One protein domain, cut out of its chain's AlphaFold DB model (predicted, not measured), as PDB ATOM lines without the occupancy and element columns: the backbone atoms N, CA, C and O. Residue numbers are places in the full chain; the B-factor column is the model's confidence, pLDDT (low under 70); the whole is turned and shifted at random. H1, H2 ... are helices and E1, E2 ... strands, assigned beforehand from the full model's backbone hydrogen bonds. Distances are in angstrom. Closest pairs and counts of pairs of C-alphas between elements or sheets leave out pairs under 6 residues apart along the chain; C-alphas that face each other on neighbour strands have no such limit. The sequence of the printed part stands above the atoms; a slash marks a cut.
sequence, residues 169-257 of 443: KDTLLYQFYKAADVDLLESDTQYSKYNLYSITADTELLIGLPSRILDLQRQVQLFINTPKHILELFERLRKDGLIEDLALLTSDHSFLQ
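AT A GLANCE: This is residues 169 to 257 of the 443 residues of an uncharacterized protein of Pseudomonas sp. QC2 (UniProt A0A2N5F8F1). A curled sheet of five strands, folded like part of a barrel with E1 and E5 facing E3 and E2 and E4 as the hinge, has H4 packed at one end and the short helices H1, H2 and H3 gathered at the other. The printed part has 89 residues, with four named helices and five named strands that follow each other along the chain as H1 H2 H3 E1 E2 E3 E4 H4 E5. The sheet, E1 E5 E4 E3 E2, is all antiparallel and the class is mixed. The whole is compact, with a radius of gyration of the C-alphas of 12.6 A and spans of 35 by 25 by 22 A.

IN THESE COORDINATES: Find C-alpha 243 at (35.119, -8.913, -14.520); E5 runs from there to residue 256, 26.9 A, and bends by 113 degrees at residue 253. E1 is residues 196 to 199, E2 203 to 206, E3 212 to 215, E4 220 to 224. H4, residues 228 to 239, is 16.6 A long. H1, residues 172 to 179, begins at C-alpha 172 (53.174, 10.862, -3.949); H2 is 184 to 187, H3 189 to 194.

HOW THE PARTS SIT: E5 pairs with E1 (N 197 and O 248, 2.8 A), then with E4 (N 251 and O 223, 2.8 A). Hairpins E2 and E3 (N 206 and O 212, 2.8 A) and E3 and E4 (N 213 and O 222, 2.8 A) form a meander, each strand the antiparallel neighbour of the one before. H1 and H4 are on opposite faces of the sheet; C-alphas Leu 172 and Asp 252 are closest for H1 and E5, 6.3 A, and Leu 237 and Ile 243 for H4 and E5, 5.6 A. H3 is on the sheet, over E1, its height 6.8 A. H2, not on the sheet, touches H3 only at the corner, C-alphas Leu 185 and Ser 192 closest at 4.3 A. Every O i to N i+4 pair is within hydrogen-bond range in H1, H3 and H4; H2 is too short for one.

THE WHOLE: Look to C-alphas 170 and 240 for the two farthest apart, 37.0 A. The printed part has no cut, its links between elements are tight, and no printed residue is under 70 in pLDDT.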
ATOM      1  N   LYS A 169      52.511   5.261   2.735       92.25
ATOM      2  CA  LYS A 169      52.248   6.601   3.292       92.25
ATOM      3  C   LYS A 169      53.153   7.705   2.738       92.25
ATOM      4  O   LYS A 169      52.806   8.879   2.835       92.25
ATOM      5  N   ASP A 170      54.284   7.321   2.168       92.44
ATOM      6  CA  ASP A 170      55.292   8.224   1.622       92.44
ATOM      7  C   ASP A 170      55.184   8.336   0.093       92.44
ATOM      8  O   ASP A 170      55.889   9.137  -0.514       92.44
ATOM      9  N   THR A 171      54.287   7.568  -0.542       91.88
ATOM     10  CA  THR A 171      54.026   7.685  -1.982       91.88
ATOM     11  C   THR A 171      53.408   9.044  -2.312       91.88
ATOM     12  O   THR A 171      52.558   9.554  -1.571       91.88
ATOM     13  N   LEU A 172      53.772   9.609  -3.469       91.62
ATOM     14  CA  LEU A 172      53.174  10.862  -3.949       91.62
ATOM     15  C   LEU A 172      51.658  10.729  -4.123       91.62
ATOM     16  O   LEU A 172      50.912  11.663  -3.835       91.62
ATOM     17  N   LEU A 173      51.202   9.545  -4.545       93.06
ATOM     18  CA  LEU A 173      49.787   9.224  -4.680       93.06
ATOM     19  C   LEU A 173      49.048   9.349  -3.343       93.06
ATOM     20  O   LEU A 173      48.060  10.078  -3.255       93.06
ATOM     21  N   TYR A 174      49.529   8.685  -2.287       94.44
ATOM     22  CA  TYR A 174      48.884   8.761  -0.977       94.44
ATOM     23  C   TYR A 174      48.852  10.192  -0.448       94.44
ATOM     24  O   TYR A 174      47.810  10.653   0.016       94.44
ATOM     25  N   GLN A 175      49.971  10.911  -0.551       94.94
ATOM     26  CA  GLN A 175      50.067  12.295  -0.088       94.94
ATOM     27  C   GLN A 175      49.091  13.214  -0.831       94.94
ATOM     28  O   GLN A 175      48.429  14.036  -0.194       94.94
ATOM     29  N   PHE A 176      48.941  13.038  -2.148       95.00
ATOM     30  CA  PHE A 176      47.981  13.785  -2.959       95.00
ATOM     31  C   PHE A 176      46.534  13.547  -2.503       95.00
ATOM     32  O   PHE A 176      45.803  14.504  -2.246       95.00
ATOM     33  N   TYR A 177      46.123  12.286  -2.328       95.00
ATOM     34  CA  TYR A 177      44.761  11.969  -1.877       95.00
ATOM     35  C   TYR A 177      44.526  12.422  -0.439       95.00
ATOM     36  O   TYR A 177      43.473  12.989  -0.139       95.00
ATOM     37  N   LYS A 178      45.524  12.267   0.437       95.88
ATOM     38  CA  LYS A 178      45.427  12.706   1.829       95.88
ATOM     39  C   LYS A 178      45.274  14.222   1.938       95.88
ATOM     40  O   LYS A 178      44.507  14.687   2.776       95.88
ATOM     41  N   ALA A 179      45.947  14.989   1.076       95.19
ATOM     42  CA  ALA A 179      45.772  16.440   0.983       95.19
ATOM     43  C   ALA A 179      44.367  16.842   0.496       95.19
ATOM     44  O   ALA A 179      43.875  17.909   0.861       95.19
ATOM     45  N   ALA A 180      43.705  15.974  -0.274       94.00
ATOM     46  CA  ALA A 180      42.311  16.107  -0.695       94.00
ATOM     47  C   ALA A 180      41.303  15.469   0.292       94.00
ATOM     48  O   ALA A 180      40.173  15.180  -0.095       94.00
ATOM     49  N   ASP A 181      41.711  15.244   1.549       95.06
ATOM     50  CA  ASP A 181      40.910  14.649   2.634       95.06
ATOM     51  C   ASP A 181      40.391  13.229   2.340       95.06
ATOM     52  O   ASP A 181      39.327  12.812   2.796       95.06
ATOM     53  N   VAL A 182      41.152  12.460   1.555       94.69
ATOM     54  CA  VAL A 182      40.821  11.078   1.195       94.69
ATOM     55  C   VAL A 182      41.936  10.161   1.664       94.69
ATOM     56  O   VAL A 182      43.070  10.230   1.193       94.69
ATOM     57  N   ASP A 183      41.619   9.284   2.612       95.94
ATOM     58  CA  ASP A 183      42.574   8.299   3.106       95.94
ATOM     59  C   ASP A 183      42.469   6.997   2.312       95.94
ATOM     60  O   ASP A 183      41.635   6.145   2.613       95.94
ATOM     61  N   LEU A 184      43.342   6.821   1.314       94.81
ATOM     62  CA  LEU A 184      43.358   5.608   0.488       94.81
ATOM     63  C   LEU A 184      43.564   4.320   1.301       94.81
ATOM     64  O   LEU A 184      43.120   3.260   0.871       94.81
ATOM     65  N   LEU A 185      44.201   4.386   2.477       95.88
ATOM     66  CA  LEU A 185      44.390   3.206   3.331       95.88
ATOM     67  C   LEU A 185      43.089   2.759   4.013       95.88
ATOM     68  O   LEU A 185      42.991   1.598   4.420       95.88
ATOM     69  N   GLU A 186      42.117   3.664   4.141       96.06
ATOM     70  CA  GLU A 186      40.787   3.392   4.692       96.06
ATOM     71  C   GLU A 186      39.751   3.169   3.585       96.06
ATOM     72  O   GLU A 186      38.918   2.268   3.699       96.06
ATOM     73  N   SER A 187      39.802   3.965   2.511       94.81
ATOM     74  CA  SER A 187      38.785   3.969   1.456       94.81
ATOM     75  C   SER A 187      38.998   2.903   0.381       94.81
ATOM     76  O   SER A 187      38.024   2.464  -0.223       94.81
ATOM     77  N   ASP A 188      40.242   2.485   0.129       96.25
ATOM     78  CA  ASP A 188      40.568   1.466  -0.871       96.25
ATOM     79  C   ASP A 188      41.285   0.277  -0.215       96.25
ATOM     80  O   ASP A 188      42.469   0.301   0.133       96.25
ATOM     81  N   THR A 189      40.544  -0.821  -0.050       96.19
ATOM     82  CA  THR A 189      41.069  -2.031   0.595       96.19
ATOM     83  C   THR A 189      42.193  -2.704  -0.197       96.19
ATOM     84  O   THR A 189      43.062  -3.335   0.418       96.19
ATOM     85  N   GLN A 190      42.203  -2.572  -1.528       96.62
ATOM     86  CA  GLN A 190      43.257  -3.133  -2.376       96.62
ATOM     87  C   GLN A 190      44.521  -2.283  -2.264       96.62
ATOM     88  O   GLN A 190      45.621  -2.834  -2.137       96.62
ATOM     89  N   TYR A 191      44.365  -0.961  -2.171       95.50
ATOM     90  CA  TYR A 191      45.480  -0.047  -1.941       95.50
ATOM     91  C   TYR A 191      46.113  -0.306  -0.574       95.50
ATOM     92  O   TYR A 191      47.312  -0.566  -0.479       95.50
ATOM     93  N   SER A 192      45.290  -0.369   0.474       95.06
ATOM     94  CA  SER A 192      45.712  -0.649   1.848       95.06
ATOM     95  C   SER A 192      46.530  -1.944   1.971       95.06
ATOM     96  O   SER A 192      47.623  -1.955   2.540       95.06
ATOM     97  N   LYS A 193      46.062  -3.048   1.374       94.00
ATOM     98  CA  LYS A 193      46.722  -4.362   1.496       94.00
ATOM     99  C   LYS A 193      47.913  -4.545   0.550       94.00
ATOM    100  O   LYS A 193      48.952  -5.088   0.956       94.00
ATOM    101  N   TYR A 194      47.756  -4.118  -0.702       93.88
ATOM    102  CA  TYR A 194      48.616  -4.527  -1.816       93.88
ATOM    103  C   TYR A 194      49.237  -3.364  -2.593       93.88
ATOM    104  O   TYR A 194      50.033  -3.624  -3.486       93.88
ATOM    105  N   ASN A 195      48.925  -2.110  -2.245       93.31
ATOM    106  CA  ASN A 195      49.303  -0.921  -3.019       93.31
ATOM    107  C   ASN A 195      48.727  -0.924  -4.452       93.31
ATOM    108  O   ASN A 195      49.314  -0.344  -5.360       93.31
ATOM    109  N   LEU A 196      47.592  -1.601  -4.657       96.56
ATOM    110  CA  LEU A 196      46.863  -1.599  -5.926       96.56
ATOM    111  C   LEU A 196      45.758  -0.549  -5.892       96.56
ATOM    112  O   LEU A 196      45.026  -0.471  -4.914       96.56
ATOM    113  N   TYR A 197      45.598   0.209  -6.967       97.19
ATOM    114  CA  TYR A 197      44.497   1.153  -7.112       97.19
ATOM    115  C   TYR A 197      43.282   0.450  -7.726       97.19
ATOM    116  O   TYR A 197      43.392  -0.169  -8.792       97.19
ATOM    117  N   SER A 198      42.133   0.515  -7.053       97.56
ATOM    118  CA  SER A 198      40.897  -0.119  -7.520       97.56
ATOM    119  C   SER A 198      40.276   0.642  -8.699       97.56
ATOM    120  O   SER A 198      40.125   1.862  -8.664       97.56
ATOM    121  N   ILE A 199      39.866  -0.088  -9.738       97.25
ATOM    122  CA  ILE A 199      39.168   0.452 -10.912       97.25
ATOM    123  C   ILE A 199      37.663   0.440 -10.642       97.25
ATOM    124  O   ILE A 199      36.991  -0.595 -10.725       97.25
ATOM    125  N   THR A 200      37.127   1.608 -10.311       94.06
ATOM    126  CA  THR A 200      35.717   1.815  -9.958       94.06
ATOM    127  C   THR A 200      34.950   2.498 -11.094       94.06
ATOM    128  O   THR A 200      35.515   2.834 -12.134       94.06
ATOM    129  N   ALA A 201      33.651   2.733 -10.896       91.44
ATOM    130  CA  ALA A 201      32.823   3.493 -11.837       91.44
ATOM    131  C   ALA A 201      33.259   4.965 -11.996       91.44
ATOM    132  O   ALA A 201      32.908   5.601 -12.986       91.44
ATOM    133  N   ASP A 202      34.032   5.496 -11.044       93.94
ATOM    134  CA  ASP A 202      34.577   6.860 -11.067       93.94
ATOM    135  C   ASP A 202      35.950   6.943 -11.756       93.94
ATOM    136  O   ASP A 202      36.606   7.988 -11.743       93.94
ATOM    137  N   THR A 203      36.403   5.837 -12.347       95.38
ATOM    138  CA  THR A 203      37.697   5.739 -13.022       95.38
ATOM    139  C   THR A 203      37.533   5.359 -14.487       95.38
ATOM    140  O   THR A 203      36.593   4.661 -14.862       95.38
ATOM    141  N   GLU A 204      38.477   5.787 -15.319       96.06
ATOM    142  CA  GLU A 204      38.563   5.411 -16.729       96.06
ATOM    143  C   GLU A 204      39.955   4.846 -17.038       96.06
ATOM    144  O   GLU A 204      40.973   5.452 -16.693       96.06
ATOM    145  N   LEU A 205      40.018   3.696 -17.715       97.12
ATOM    146  CA  LEU A 205      41.275   3.155 -18.229       97.12
ATOM    147  C   LEU A 205      41.655   3.859 -19.536       97.12
ATOM    148  O   LEU A 205      41.013   3.693 -20.573       97.12
ATOM    149  N   LEU A 206      42.739   4.627 -19.492       96.69
ATOM    150  CA  LEU A 206      43.346   5.273 -20.648       96.69
ATOM    151  C   LEU A 206      44.413   4.344 -21.229       96.69
ATOM    152  O   LEU A 206      45.570   4.361 -20.804       96.69
ATOM    153  N   ILE A 207      44.016   3.518 -22.194       94.75
ATOM    154  CA  ILE A 207      44.867   2.462 -22.748       94.75
ATOM    155  C   ILE A 207      45.641   2.983 -23.964       94.75
ATOM    156  O   ILE A 207      45.069   3.297 -25.005       94.75
ATOM    157  N   GLY A 208      46.962   3.077 -23.830       90.12
ATOM    158  CA  GLY A 208      47.858   3.589 -24.865       90.12
ATOM    159  C   GLY A 208      49.297   3.684 -24.369       90.12
ATOM    160  O   GLY A 208      49.683   2.963 -23.449       90.12
ATOM    161  N   LEU A 209      50.106   4.555 -24.974       86.88
ATOM    162  CA  LEU A 209      51.491   4.773 -24.555       86.88
ATOM    163  C   LEU A 209      51.671   6.167 -23.928       86.88
ATOM    164  O   LEU A 209      51.534   7.172 -24.628       86.88
ATOM    165  N   PRO A 210      51.996   6.252 -22.626       91.56
ATOM    166  CA  PRO A 210      51.837   5.194 -21.617       91.56
ATOM    167  C   PRO A 210      50.355   4.942 -21.282       91.56
ATOM    168  O   PRO A 210      49.502   5.786 -21.563       91.56
ATOM    169  N   SER A 211      50.053   3.793 -20.671       94.94
ATOM    170  CA  SER A 211      48.707   3.484 -20.172       94.94
ATOM    171  C   SER A 211      48.510   4.079 -18.780       94.94
ATOM    172  O   SER A 211      49.462   4.180 -17.998       94.94
ATOM    173  N   ARG A 212      47.290   4.534 -18.486       96.81
ATOM    174  CA  ARG A 212      46.970   5.267 -17.254       96.81
ATOM    175  C   ARG A 212      45.571   4.931 -16.733       96.81
ATOM    176  O   ARG A 212      44.709   4.500 -17.492       96.81
ATOM    177  N   ILE A 213      45.340   5.196 -15.453       97.56
ATOM    178  CA  ILE A 213      44.009   5.248 -14.832       97.56
ATOM    179  C   ILE A 213      43.667   6.718 -14.619       97.56
ATOM    180  O   ILE A 213      44.409   7.409 -13.927       97.56
ATOM    181  N   LEU A 214      42.570   7.204 -15.187       97.38
ATOM    182  CA  LEU A 214      42.039   8.536 -14.911       97.38
ATOM    183  C   LEU A 214      41.015   8.447 -13.776       97.38
ATOM    184  O   LEU A 214      39.966   7.835 -13.955       97.38
ATOM    185  N   ASP A 215      41.295   9.075 -12.636       96.06
ATOM    186  CA  ASP A 215      40.277   9.384 -11.624       96.06
ATOM    187  C   ASP A 215      39.520  10.640 -12.080       96.06
ATOM    188  O   ASP A 215      40.074  11.746 -12.131       96.06
ATOM    189  N   LEU A 216      38.242  10.456 -12.418       93.56
ATOM    190  CA  LEU A 216      37.378  11.504 -12.956       93.56
ATOM    191  C   LEU A 216      37.018  12.567 -11.911       93.56
ATOM    192  O   LEU A 216      36.810  13.727 -12.266       93.56
ATOM    193  N   GLN A 217      36.952  12.195 -10.631       91.94
ATOM    194  CA  GLN A 217      36.576  13.106  -9.548       91.94
ATOM    195  C   GLN A 217      37.713  14.070  -9.211       91.94
ATOM    196  O   GLN A 217      37.469  15.244  -8.935       91.94
ATOM    197  N   ARG A 218      38.955  13.579  -9.240       91.50
ATOM    198  CA  ARG A 218      40.151  14.359  -8.870       91.50
ATOM    199  C   ARG A 218      40.927  14.905 -10.063       91.50
ATOM    200  O   ARG A 218      41.845  15.693  -9.856       91.50
ATOM    201  N   GLN A 219      40.558  14.505 -11.283       92.50
ATOM    202  CA  GLN A 219      41.256  14.860 -12.524       92.50
ATOM    203  C   GLN A 219      42.747  14.517 -12.452       92.50
ATOM    204  O   GLN A 219      43.614  15.314 -12.815       92.50
ATOM    205  N   VAL A 220      43.039  13.320 -11.935       94.88
ATOM    206  CA  VAL A 220      44.401  12.806 -11.815       94.88
ATOM    207  C   VAL A 220      44.551  11.534 -12.637       94.88
ATOM    208  O   VAL A 220      43.676  10.669 -12.621       94.88
ATOM    209  N   GLN A 221      45.657  11.420 -13.366       96.62
ATOM    210  CA  GLN A 221      45.999  10.239 -14.147       96.62
ATOM    211  C   GLN A 221      47.181   9.512 -13.522       96.62
ATOM    212  O   GLN A 221      48.256  10.087 -13.348       96.62
ATOM    213  N   LEU A 222      46.983   8.234 -13.219       96.06
ATOM    214  CA  LEU A 222      47.948   7.363 -12.560       96.06
ATOM    215  C   LEU A 222      48.594   6.450 -13.597       96.06
ATOM    216  O   LEU A 222      47.885   5.738 -14.308       96.06
ATOM    217  N   PHE A 223      49.921   6.456 -13.699       94.19
ATOM    218  CA  PHE A 223      50.634   5.564 -14.617       94.19
ATOM    219  C   PHE A 223      50.546   4.112 -14.156       94.19
ATOM    220  O   PHE A 223      50.668   3.836 -12.962       94.19
ATOM    221  N   ILE A 224      50.377   3.198 -15.110       94.19
ATOM    222  CA  ILE A 224      50.347   1.749 -14.888       94.19
ATOM    223  C   ILE A 224      51.278   1.049 -15.879       94.19
ATOM    224  O   ILE A 224      51.415   1.479 -17.025       94.19
ATOM    225  N   ASN A 225      51.893  -0.050 -15.437       89.25
ATOM    226  CA  ASN A 225      52.862  -0.815 -16.235       89.25
ATOM    227  C   ASN A 225      52.273  -2.098 -16.844       89.25
ATOM    228  O   ASN A 225      52.987  -2.843 -17.509       89.25
ATOM    229  N   THR A 226      50.986  -2.377 -16.618       92.25
ATOM    230  CA  THR A 226      50.310  -3.532 -17.217       92.25
ATOM    231  C   THR A 226      50.339  -3.422 -18.747       92.25
ATOM    232  O   THR A 226      50.020  -2.351 -19.272       92.25
ATOM    233  N   PRO A 227      50.689  -4.498 -19.480       90.62
ATOM    234  CA  PRO A 227      50.745  -4.462 -20.937       90.62
ATOM    235  C   PRO A 227      49.433  -3.984 -21.567       90.62
ATOM    236  O   PRO A 227      48.349  -4.414 -21.168       90.62
ATOM    237  N   LYS A 228      49.541  -3.123 -22.591       91.12
ATOM    238  CA  LYS A 228      48.402  -2.513 -23.306       91.12
ATOM    239  C   LYS A 228      47.343  -3.552 -23.688       91.12
ATOM    240  O   LYS A 228      46.171  -3.371 -23.386       91.12
ATOM    241  N   HIS A 229      47.767  -4.653 -24.299       89.62
ATOM    242  CA  HIS A 229      46.868  -5.690 -24.795       89.62
ATOM    243  C   HIS A 229      46.125  -6.449 -23.680       89.62
ATOM    244  O   HIS A 229      44.967  -6.826 -23.846       89.62
ATOM    245  N   ILE A 230      46.748  -6.619 -22.508       94.69
ATOM    246  CA  ILE A 230      46.076  -7.180 -21.328       94.69
ATOM    247  C   ILE A 230      45.043  -6.203 -20.773       94.69
ATOM    248  O   ILE A 230      43.946  -6.620 -20.410       94.69
ATOM    249  N   LEU A 231      45.346  -4.903 -20.757       96.19
ATOM    250  CA  LEU A 231      44.370  -3.889 -20.361       96.19
ATOM    251  C   LEU A 231      43.175  -3.844 -21.318       96.19
ATOM    252  O   LEU A 231      42.043  -3.733 -20.854       96.19
ATOM    253  N   GLU A 232      43.401  -3.975 -22.628       95.00
ATOM    254  CA  GLU A 232      42.322  -4.066 -23.624       95.00
ATOM    255  C   GLU A 232      41.434  -5.286 -23.371       95.00
ATOM    256  O   GLU A 232      40.206  -5.176 -23.394       95.00
ATOM    257  N   LEU A 233      42.043  -6.436 -23.061       95.62
ATOM    258  CA  LEU A 233      41.316  -7.643 -22.688       95.62
ATOM    259  C   LEU A 233      40.507  -7.448 -21.399       95.62
ATOM    260  O   LEU A 233      39.330  -7.797 -21.370       95.62
ATOM    261  N   PHE A 234      41.100  -6.878 -20.349       97.19
ATOM    262  CA  PHE A 234      40.403  -6.622 -19.085       97.19
ATOM    263  C   PHE A 234      39.240  -5.646 -19.262       97.19
ATOM    264  O   PHE A 234      38.151  -5.896 -18.753       97.19
ATOM    265  N   GLU A 235      39.438  -4.569 -20.018       96.19
ATOM    266  CA  GLU A 235      38.396  -3.583 -20.300       96.19
ATOM    267  C   GLU A 235      37.245  -4.187 -21.115       96.19
ATOM    268  O   GLU A 235      36.076  -3.923 -20.829       96.19
ATOM    269  N   ARG A 236      37.554  -5.050 -22.093       95.62
ATOM    270  CA  ARG A 236      36.538  -5.830 -22.817       95.62
ATOM    271  C   ARG A 236      35.743  -6.721 -21.860       95.62
ATOM    272  O   ARG A 236      34.524  -6.618 -21.811       95.62
ATOM    273  N   LEU A 237      36.427  -7.524 -21.046       97.19
ATOM    274  CA  LEU A 237      35.783  -8.439 -20.099       97.19
ATOM    275  C   LEU A 237      34.948  -7.709 -19.033       97.19
ATOM    276  O   LEU A 237      33.923  -8.230 -18.603       97.19
ATOM    277  N   ARG A 238      35.340  -6.496 -18.623       96.38
ATOM    278  CA  ARG A 238      34.524  -5.632 -17.749       96.38
ATOM    279  C   ARG A 238      33.244  -5.170 -18.441       96.38
ATOM    280  O   ARG A 238      32.178  -5.236 -17.836       96.38
ATOM    281  N   LYS A 239      33.327  -4.737 -19.705       95.38
ATOM    282  CA  LYS A 239      32.150  -4.343 -20.505       95.38
ATOM    283  C   LYS A 239      31.178  -5.498 -20.714       95.38
ATOM    284  O   LYS A 239      29.971  -5.278 -20.677       95.38
ATOM    285  N   ASP A 240      31.709  -6.706 -20.860       96.44
ATOM    286  CA  ASP A 240      30.925  -7.934 -20.998       96.44
ATOM    287  C   ASP A 240      30.371  -8.443 -19.649       96.44
ATOM    288  O   ASP A 240      29.626  -9.418 -19.611       96.44
ATOM    289  N   GLY A 241      30.713  -7.793 -18.527       96.25
ATOM    290  CA  GLY A 241      30.270  -8.178 -17.184       96.25
ATOM    291  C   GLY A 241      30.967  -9.420 -16.615       96.25
ATOM    292  O   GLY A 241      30.511  -9.971 -15.618       96.25
ATOM    293  N   LEU A 242      32.066  -9.865 -17.230       97.50
ATOM    294  CA  LEU A 242      32.839 -11.037 -16.806       97.50
ATOM    295  C   LEU A 242      33.874 -10.709 -15.723       97.50
ATOM    296  O   LEU A 242      34.291 -11.610 -14.995       97.50
ATOM    297  N   ILE A 243      34.281  -9.441 -15.606       97.69
ATOM    298  CA  ILE A 243      35.119  -8.913 -14.520       97.69
ATOM    299  C   ILE A 243      34.328  -7.848 -13.771       97.69
ATOM    300  O   ILE A 243      33.998  -6.810 -14.343       97.69
ATOM    301  N   GLU A 244      34.096  -8.073 -12.482       95.69
ATOM    302  CA  GLU A 244      33.453  -7.085 -11.618       95.69
ATOM    303  C   GLU A 244      34.510  -6.187 -10.950       95.69
ATOM    304  O   GLU A 244      34.535  -4.970 -11.167       95.69
ATOM    305  N   ASP A 245      35.473  -6.790 -10.246       97.62
ATOM    306  CA  ASP A 245      36.548  -6.070  -9.565       97.62
ATOM    307  C   ASP A 245      37.877  -6.202 -10.304       97.62
ATOM    308  O   ASP A 245      38.360  -7.303 -10.570       97.62
ATOM    309  N   LEU A 246      38.501  -5.055 -10.572       98.44
ATOM    310  CA  LEU A 246      39.852  -4.947 -11.108       98.44
ATOM    311  C   LEU A 246      40.638  -3.961 -10.246       98.44
ATOM    312  O   LEU A 246      40.156  -2.865  -9.970       98.44
ATOM    313  N   ALA A 247      41.856  -4.320  -9.860       98.44
ATOM    314  CA  ALA A 247      42.797  -3.410  -9.220       98.44
ATOM    315  C   ALA A 247      44.176  -3.541  -9.870       98.44
ATOM    316  O   ALA A 247      44.620  -4.648 -10.182       98.44
ATOM    317  N   LEU A 248      44.846  -2.411 -10.085       98.12
ATOM    318  CA  LEU A 248      46.091  -2.326 -10.850       98.12
ATOM    319  C   LEU A 248      47.174  -1.609 -10.047       98.12
ATOM    320  O   LEU A 248      46.899  -0.667  -9.304       98.12
ATOM    321  N   LEU A 249      48.421  -2.040 -10.208       95.81
ATOM    322  CA  LEU A 249      49.568  -1.397  -9.582       95.81
ATOM    323  C   LEU A 249      49.901  -0.103 -10.323       95.81
ATOM    324  O   LEU A 249      50.211  -0.121 -11.515       95.81
ATOM    325  N   THR A 250      49.877   1.013  -9.600       93.81
ATOM    326  CA  THR A 250      50.234   2.331 -10.136       93.81
ATOM    327  C   THR A 250      51.711   2.645  -9.914       93.81
ATOM    328  O   THR A 250      52.382   2.002  -9.105       93.81
ATOM    329  N   SER A 251      52.244   3.648 -10.607       89.75
ATOM    330  CA  SER A 251      53.545   4.247 -10.277       89.75
ATOM    331  C   SER A 251      53.510   4.897  -8.885       89.75
ATOM    332  O   SER A 251      52.505   5.503  -8.514       89.75
ATOM    333  N   ASP A 252      54.601   4.779  -8.119       85.19
ATOM    334  CA  ASP A 252      54.779   5.503  -6.845       85.19
ATOM    335  C   ASP A 252      55.343   6.921  -7.048       85.19
ATOM    336  O   ASP A 252      55.227   7.766  -6.156       85.19
ATOM    337  N   HIS A 253      55.970   7.173  -8.202       81.62
ATOM    338  CA  HIS A 253      56.874   8.309  -8.410       81.62
ATOM    339  C   HIS A 253      56.272   9.435  -9.246       81.62
ATOM    340  O   HIS A 253      56.807  10.539  -9.261       81.62
ATOM    341  N   SER A 254      55.172   9.180  -9.952       87.00
ATOM    342  CA  SER A 254      54.595  10.167 -10.859       87.00
ATOM    343  C   SER A 254      53.105   9.944 -11.104       87.00
ATOM    344  O   SER A 254      52.606   8.817 -11.122       87.00
ATOM    345  N   PHE A 255      52.399  11.052 -11.314       92.12
ATOM    346  CA  PHE A 255      51.027  11.129 -11.806       92.12
ATOM    347  C   PHE A 255      50.858  12.446 -12.574       92.12
ATOM    348  O   PHE A 255      51.703  13.334 -12.468       92.12
ATOM    349  N   LEU A 256      49.778  12.582 -13.344       93.62
ATOM    350  CA  LEU A 256      49.446  13.823 -14.055       93.62
ATOM    351  C   LEU A 256      48.197  14.445 -13.449       93.62
ATOM    352  O   LEU A 256      47.203  13.744 -13.268       93.62
ATOM    353  N   GLN A 257      48.206  15.749 -13.192       92.25
ATOM    354  CA  GLN A 257      47.020  16.465 -12.716       92.25
ATOM    355  C   GLN A 257      46.333  17.175 -13.888       92.25
ATOM    356  O   GLN A 257      46.459  18.383 -14.085       92.25
TER     357      GLN A 257